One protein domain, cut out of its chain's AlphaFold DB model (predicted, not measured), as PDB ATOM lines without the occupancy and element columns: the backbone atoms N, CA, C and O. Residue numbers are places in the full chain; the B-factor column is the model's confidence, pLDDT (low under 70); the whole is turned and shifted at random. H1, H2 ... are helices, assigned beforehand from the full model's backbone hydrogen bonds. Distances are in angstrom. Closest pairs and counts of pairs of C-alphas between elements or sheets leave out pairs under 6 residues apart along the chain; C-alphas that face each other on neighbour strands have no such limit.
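Overview. This is residues 54 to 107 of the 119 residues of an uncharacterized protein of Cladophialophora bantiana CBS 173.52 (UniProt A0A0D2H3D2). Four short helices, H1 to H4, follow one another round a ring with a gap between H1 and H4, and the last helix, H5, packs over one face of the ring. Residues 102 to 107 make a tail with no named element. The printed part has 54 residues with five named helices, in the order H1 to H5, and no named strand: its class is all helix. It is compact, with a radius of gyration of the C-alphas of 10.3 A and spans of 30 by 20 by 15 A.

Along the chain. H1, residues 55 to 58, begins at C-alpha 55 at (147.442, 76.781, 180.859). H2 is residues 63 to 69, 10.1 A long. H3, residues 71 to 79, is the longest helix at 12.3 A. H4 is residues 85 to 91, 9.9 A. H5, residues 95 to 101, is 10.0 A long and ends at C-alpha 101 at (142.897, 61.089, 178.600).

Arrangement. H1 is close to H5 but not clearly touching, with the C-alphas of Phe 57 and Thr 97 closest at 6.4 A. H2 and the hub H5 only just touch, with 3 pairs of C-alphas within 8 A, the closest Ile 66 and Met 100 at 7.1 A. H3 touches H5 at a shallow tilt of 24 degrees, opposite ways, the C-alphas of Arg 73 and Met 100 being closest at 6.3 A. H4 touches H3 about perpendicular, at 79 degrees, with the C-alphas of Val 77 and Met 89 closest at 6.4 A. H4 and H5 touch only at the corner by their link, where the C-alphas of Met 89 and Met 96 are closest at 5.2 A. Helix packing is only just mostly crossed, with 1 of 3 pairs at a shallow tilt. In H2, H3, H4 and H5 every O i to N i+4 pair is within hydrogen-bond range; H1 is too short for such a pair.

Size, cuts and confidence. The C-alphas of Pro 61 and Pro 83 are the two farthest apart, 30.3 A. The printed part has no cut, and the four links between helices are tight. The mean pLDDT of the printed part is 93.6, and no printed residue is under 70.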
ATOM      1  N   TYR A  54     148.294  75.339 176.909       95.81
ATOM      2  CA  TYR A  54     148.320  74.351 177.995       95.81
ATOM      3  C   TYR A  54     147.882  74.887 179.368       95.81
ATOM      4  O   TYR A  54     147.537  74.089 180.243       95.81
ATOM      5  N   TRP A  55     147.872  76.211 179.582       95.81
ATOM      6  CA  TRP A  55     147.442  76.781 180.859       95.81
ATOM      7  C   TRP A  55     145.997  76.423 181.182       95.81
ATOM      8  O   TRP A  55     145.736  76.118 182.338       95.81
ATOM      9  N   TYR A  56     145.098  76.336 180.193       95.38
ATOM     10  CA  TYR A  56     143.714  75.919 180.451       95.38
ATOM     11  C   TYR A  56     143.636  74.525 181.083       95.38
ATOM     12  O   TYR A  56     142.806  74.300 181.961       95.38
ATOM     13  N   PHE A  57     144.521  73.602 180.690       95.12
ATOM     14  CA  PHE A  57     144.598  72.279 181.305       95.12
ATOM     15  C   PHE A  57     145.143  72.364 182.738       95.12
ATOM     16  O   PHE A  57     144.529  71.822 183.658       95.12
ATOM     17  N   PHE A  58     146.241  73.093 182.958       94.06
ATOM     18  CA  PHE A  58     146.854  73.228 184.290       94.06
ATOM     19  C   PHE A  58     145.966  73.955 185.300       94.06
ATOM     20  O   PHE A  58     146.003  73.633 186.485       94.06
ATOM     21  N   THR A  59     145.168  74.920 184.849       93.19
ATOM     22  CA  THR A  59     144.242  75.675 185.700       93.19
ATOM     23  C   THR A  59     142.845  75.064 185.751       93.19
ATOM     24  O   THR A  59     141.963  75.628 186.399       93.19
ATOM     25  N   SER A  60     142.606  73.944 185.062       94.25
ATOM     26  CA  SER A  60     141.324  73.248 185.150       94.25
ATOM     27  C   SER A  60     141.122  72.656 186.556       94.25
ATOM     28  O   SER A  60     142.102  72.269 187.200       94.25
ATOM     29  N   PRO A  61     139.871  72.537 187.044       95.44
ATOM     30  CA  PRO A  61     139.589  71.979 188.371       95.44
ATOM     31  C   PRO A  61     140.147  70.566 188.598       95.44
ATOM     32  O   PRO A  61     140.466  70.212 189.732       95.44
ATOM     33  N   ASP A  62     140.270  69.791 187.515       94.25
ATOM     34  CA  ASP A  62     140.662  68.381 187.541       94.25
ATOM     35  C   ASP A  62     142.084  68.124 187.003       94.25
ATOM     36  O   ASP A  62     142.552  66.983 186.962       94.25
ATOM     37  N   GLY A  63     142.796  69.172 186.570       93.81
ATOM     38  CA  GLY A  63     144.085  69.043 185.884       93.81
ATOM     39  C   GLY A  63     145.146  68.352 186.738       93.81
ATOM     40  O   GLY A  63     145.866  67.477 186.251       93.81
ATOM     41  N   TYR A  64     145.210  68.684 188.031       93.81
ATOM     42  CA  TYR A  64     146.188  68.084 188.939       93.81
ATOM     43  C   TYR A  64     145.904  66.596 189.191       93.81
ATOM     44  O   TYR A  64     146.839  65.801 189.190       93.81
ATOM     45  N   GLN A  65     144.635  66.195 189.334       95.88
ATOM     46  CA  GLN A  65     144.250  64.791 189.496       95.88
ATOM     47  C   GLN A  65     144.547  64.000 188.221       95.88
ATOM     48  O   GLN A  65     144.964  62.847 188.297       95.88
ATOM     49  N   ILE A  66     144.335  64.594 187.043       94.94
ATOM     50  CA  ILE A  66     144.649  63.939 185.769       94.94
ATOM     51  C   ILE A  66     146.157  63.684 185.664       94.94
ATOM     52  O   ILE A  66     146.549  62.584 185.278       94.94
ATOM     53  N   ILE A  67     146.996  64.659 186.032       95.31
ATOM     54  CA  ILE A  67     148.459  64.501 186.037       95.31
ATOM     55  C   ILE A  67     148.891  63.438 187.052       95.31
ATOM     56  O   ILE A  67     149.635  62.530 186.687       95.31
ATOM     57  N   ASP A  68     148.397  63.514 188.288       95.50
ATOM     58  CA  ASP A  68     148.766  62.601 189.379       95.50
ATOM     59  C   ASP A  68     148.425  61.138 189.050       95.50
ATOM     60  O   ASP A  68     149.244  60.238 189.221       95.50
ATOM     61  N   ASN A  69     147.257  60.901 188.448       95.75
ATOM     62  CA  ASN A  69     146.841  59.563 188.023       95.75
ATOM     63  C   ASN A  69     147.564  59.060 186.758       95.75
ATOM     64  O   ASN A  69     147.448  57.883 186.421       95.75
ATOM     65  N   ASN A  70     148.285  59.925 186.031       95.12
ATOM     66  CA  ASN A  70     148.891  59.607 184.733       95.12
ATOM     67  C   ASN A  70     150.329  60.141 184.604       95.12
ATOM     68  O   ASN A  70     150.714  60.640 183.543       95.12
ATOM     69  N   LEU A  71     151.144  60.019 185.656       94.69
ATOM     70  CA  LEU A  71     152.504  60.580 185.686       94.69
ATOM     71  C   LEU A  71     153.403  60.111 184.534       94.69
ATOM     72  O   LEU A  71     154.130  60.921 183.966       94.69
ATOM     73  N   GLU A  72     153.330  58.839 184.128       92.88
ATOM     74  CA  GLU A  72     154.088  58.348 182.962       92.88
ATOM     75  C   GLU A  72     153.699  59.068 181.668       92.88
ATOM     76  O   GLU A  72     154.531  59.326 180.801       92.88
ATOM     77  N   ARG A  73     152.421  59.413 181.530       94.25
ATOM     78  CA  ARG A  73     151.903  60.086 180.337       94.25
ATOM     79  C   ARG A  73     152.250  61.563 180.367       94.25
ATOM     80  O   ARG A  73     152.558  62.140 179.332       94.25
ATOM     81  N   PHE A  74     152.291  62.159 181.553       95.62
ATOM     82  CA  PHE A  74     152.832  63.500 181.706       95.62
ATOM     83  C   PHE A  74     154.332  63.543 181.377       95.62
ATOM     84  O   PHE A  74     154.775  64.440 180.669       95.62
ATOM     85  N   TRP A  75     155.105  62.531 181.780       93.50
ATOM     86  CA  TRP A  75     156.505  62.390 181.367       93.50
ATOM     87  C   TRP A  75     156.651  62.329 179.836       93.50
ATOM     88  O   TRP A  75     157.504  62.994 179.256       93.50
ATOM     89  N   GLU A  76     155.767  61.604 179.157       95.00
ATOM     90  CA  GLU A  76     155.702  61.571 177.692       95.00
ATOM     91  C   GLU A  76     155.354  62.919 177.058       95.00
ATOM     92  O   GLU A  76     155.967  63.299 176.062       95.00
ATOM     93  N   VAL A  77     154.427  63.678 177.643       95.31
ATOM     94  CA  VAL A  77     154.128  65.054 177.213       95.31
ATOM     95  C   VAL A  77     155.387  65.927 177.248       95.31
ATOM     96  O   VAL A  77     155.593  66.719 176.334       95.31
ATOM     97  N   LEU A  78     156.253  65.745 178.248       93.75
ATOM     98  CA  LEU A  78     157.485  66.522 178.411       93.75
ATOM     99  C   LEU A  78     158.659  66.044 177.536       93.75
ATOM    100  O   LEU A  78     159.574  66.824 177.283       93.75
ATOM    101  N   HIS A  79     158.663  64.775 177.108       91.44
ATOM    102  CA  HIS A  79     159.857  64.124 176.542       91.44
ATOM    103  C   HIS A  79     159.631  63.330 175.244       91.44
ATOM    104  O   HIS A  79     160.511  62.573 174.822       91.44
ATOM    105  N   GLY A  80     158.466  63.458 174.611       91.12
ATOM    106  CA  GLY A  80     158.177  62.788 173.344       91.12
ATOM    107  C   GLY A  80     159.102  63.235 172.206       91.12
ATOM    108  O   GLY A  80     159.372  64.418 172.042       91.12
ATOM    109  N   ALA A  81     159.549  62.272 171.399       89.88
ATOM    110  CA  ALA A  81     160.456  62.449 170.255       89.88
ATOM    111  C   ALA A  81     159.747  62.734 168.918       89.88
ATOM    112  O   ALA A  81     160.355  62.636 167.851       89.88
ATOM    113  N   GLU A  82     158.440  62.996 168.930       91.69
ATOM    114  CA  GLU A  82     157.741  63.304 167.684       91.69
ATOM    115  C   GLU A  82     158.158  64.689 167.160       91.69
ATOM    116  O   GLU A  82     158.447  65.587 167.953       91.69
ATOM    117  N   PRO A  83     158.173  64.902 165.833       91.44
ATOM    118  CA  PRO A  83     158.372  66.235 165.277       91.44
ATOM    119  C   PRO A  83     157.389  67.233 165.891       91.44
ATOM    120  O   PRO A  83     156.206  66.921 166.059       91.44
ATOM    121  N   ASP A  84     157.904  68.408 166.252       92.19
ATOM    122  CA  ASP A  84     157.144  69.514 166.839       92.19
ATOM    123  C   ASP A  84     156.366  69.127 168.113       92.19
ATOM    124  O   ASP A  84     155.373  69.763 168.467       92.19
ATOM    125  N   TRP A  85     156.803  68.079 168.829       93.94
ATOM    126  CA  TRP A  85     156.065  67.513 169.962       93.94
ATOM    127  C   TRP A  85     155.757  68.534 171.054       93.94
ATOM    128  O   TRP A  85     154.614  68.636 171.502       93.94
ATOM    129  N   MET A  86     156.759  69.322 171.447       92.81
ATOM    130  CA  MET A  86     156.595  70.352 172.471       92.81
ATOM    131  C   MET A  86     155.617  71.440 172.027       92.81
ATOM    132  O   MET A  86     154.726  71.801 172.789       92.81
ATOM    133  N   GLU A  87     155.720  71.923 170.788       94.44
ATOM    134  CA  GLU A  87     154.764  72.902 170.260       94.44
ATOM    135  C   GLU A  87     153.350  72.311 170.242       94.44
ATOM    136  O   GLU A  87     152.415  72.905 170.771       94.44
ATOM    137  N   LYS A  88     153.196  71.086 169.735       95.31
ATOM    138  CA  LYS A  88     151.908  70.394 169.669       95.31
ATOM    139  C   LYS A  88     151.269  70.212 171.044       95.31
ATOM    140  O   LYS A  88     150.074  70.457 171.182       95.31
ATOM    141  N   MET A  89     152.020  69.756 172.045       96.31
ATOM    142  CA  MET A  89     151.476  69.501 173.381       96.31
ATOM    143  C   MET A  89     151.162  70.787 174.149       96.31
ATOM    144  O   MET A  89     150.203  70.800 174.919       96.31
ATOM    145  N   PHE A  90     151.943  71.853 173.952       96.00
ATOM    146  CA  PHE A  90     151.819  73.075 174.750       96.00
ATOM    147  C   PHE A  90     151.002  74.185 174.074       96.00
ATOM    148  O   PHE A  90     150.382  74.987 174.772       96.00
ATOM    149  N   ALA A  91     150.949  74.210 172.742       96.81
ATOM    150  CA  ALA A  91     150.201  75.193 171.960       96.81
ATOM    151  C   ALA A  91     148.984  74.607 171.225       96.81
ATOM    152  O   ALA A  91     148.144  75.355 170.726       96.81
ATOM    153  N   GLY A  92     148.857  73.280 171.143       95.00
ATOM    154  CA  GLY A  92     147.693  72.640 170.538       95.00
ATOM    155  C   GLY A  92     146.445  72.776 171.410       95.00
ATOM    156  O   GLY A  92     146.473  72.487 172.608       95.00
ATOM    157  N   GLU A  93     145.332  73.181 170.799       93.31
ATOM    158  CA  GLU A  93     144.027  73.230 171.463       93.31
ATOM    159  C   GLU A  93     143.641  71.836 171.968       93.31
ATOM    160  O   GLU A  93     143.682  70.861 171.216       93.31
ATOM    161  N   ASP A  94     143.366  71.737 173.271       92.62
ATOM    162  CA  ASP A  94     143.070  70.498 173.997       92.62
ATOM    163  C   ASP A  94     144.066  69.347 173.784       92.62
ATOM    164  O   ASP A  94     143.781  68.200 174.139       92.62
ATOM    165  N   ALA A  95     145.257  69.618 173.237       95.31
ATOM    166  CA  ALA A  95     146.200  68.580 172.841       95.31
ATOM    167  C   ALA A  95     146.709  67.802 174.054       95.31
ATOM    168  O   ALA A  95     146.708  66.570 174.039       95.31
ATOM    169  N   MET A  96     147.074  68.511 175.125       94.88
ATOM    170  CA  MET A  96     147.510  67.890 176.372       94.88
ATOM    171  C   MET A  96     146.368  67.130 177.049       94.88
ATOM    172  O   MET A  96     146.557  65.975 177.412       94.88
ATOM    173  N   THR A  97     145.169  67.710 177.150       93.00
ATOM    174  CA  THR A  97     143.988  67.043 177.730       93.00
ATOM    175  C   THR A  97     143.643  65.755 176.981       93.00
ATOM    176  O   THR A  97     143.449  64.696 177.587       93.00
ATOM    177  N   THR A  98     143.624  65.829 175.648       94.62
ATOM    178  CA  THR A  98     143.360  64.697 174.754       94.62
ATOM    179  C   THR A  98     144.448  63.647 174.879       94.62
ATOM    180  O   THR A  98     144.140  62.455 174.951       94.62
ATOM    181  N   TYR A  99     145.717  64.071 174.943       95.44
ATOM    182  CA  TYR A  99     146.812  63.154 175.197       95.44
ATOM    183  C   TYR A  99     146.570  62.470 176.528       95.44
ATOM    184  O   TYR A  99     146.322  61.277 176.492       95.44
ATOM    185  N   MET A 100     146.512  63.201 177.642       94.19
ATOM    186  CA  MET A 100     146.385  62.718 179.025       94.19
ATOM    187  C   MET A 100     145.157  61.834 179.298       94.19
ATOM    188  O   MET A 100     145.219  60.990 180.187       94.19
ATOM    189  N   SER A 101     144.106  61.926 178.481       90.50
ATOM    190  CA  SER A 101     142.897  61.089 178.600       90.50
ATOM    191  C   SER A 101     142.856  59.889 177.641       90.50
ATOM    192  O   SER A 101     141.994  59.022 177.768       90.50
ATOM    193  N   GLY A 102     143.743  59.840 176.645       90.25
ATOM    194  CA  GLY A 102     143.783  58.777 175.640       90.25
ATOM    195  C   GLY A 102     144.688  57.590 175.993       90.25
ATOM    196  O   GLY A 102     145.337  57.553 177.029       90.25
ATOM    197  N   ASN A 103     144.792  56.639 175.058       90.31
ATOM    198  CA  ASN A 103     145.657  55.450 175.181       90.31
ATOM    199  C   ASN A 103     146.925  55.518 174.311       90.31
ATOM    200  O   ASN A 103     147.706  54.568 174.258       90.31
ATOM    201  N   ARG A 104     147.125  56.625 173.585       90.50
ATOM    202  CA  ARG A 104     148.304  56.834 172.736       90.50
ATOM    203  C   ARG A 104     149.559  56.980 173.603       90.50
ATOM    204  O   ARG A 104     149.502  57.631 174.645       90.50
ATOM    205  N   ARG A 105     150.671  56.412 173.130       90.25
ATOM    206  CA  ARG A 105     152.018  56.533 173.708       90.25
ATOM    207  C   ARG A 105     152.972  57.096 172.654       90.25
ATOM    208  O   ARG A 105     152.751  56.865 171.461       90.25
ATOM    209  N   VAL A 106     154.007  57.809 173.084       89.12
ATOM    210  CA  VAL A 106     155.083  58.319 172.218       89.12
ATOM    211  C   VAL A 106     156.425  57.736 172.641       89.12
ATOM    212  O   VAL A 106     156.621  57.382 173.800       89.12
ATOM    213  N   ASN A 107     157.349  57.630 171.688       85.56
ATOM    214  CA  ASN A 107     158.734  57.289 171.996       85.56
ATOM    215  C   ASN A 107     159.451  58.496 172.607       85.56
ATOM    216  O   ASN A 107     159.064  59.637 172.359       85.56
TER     217      ASN A 107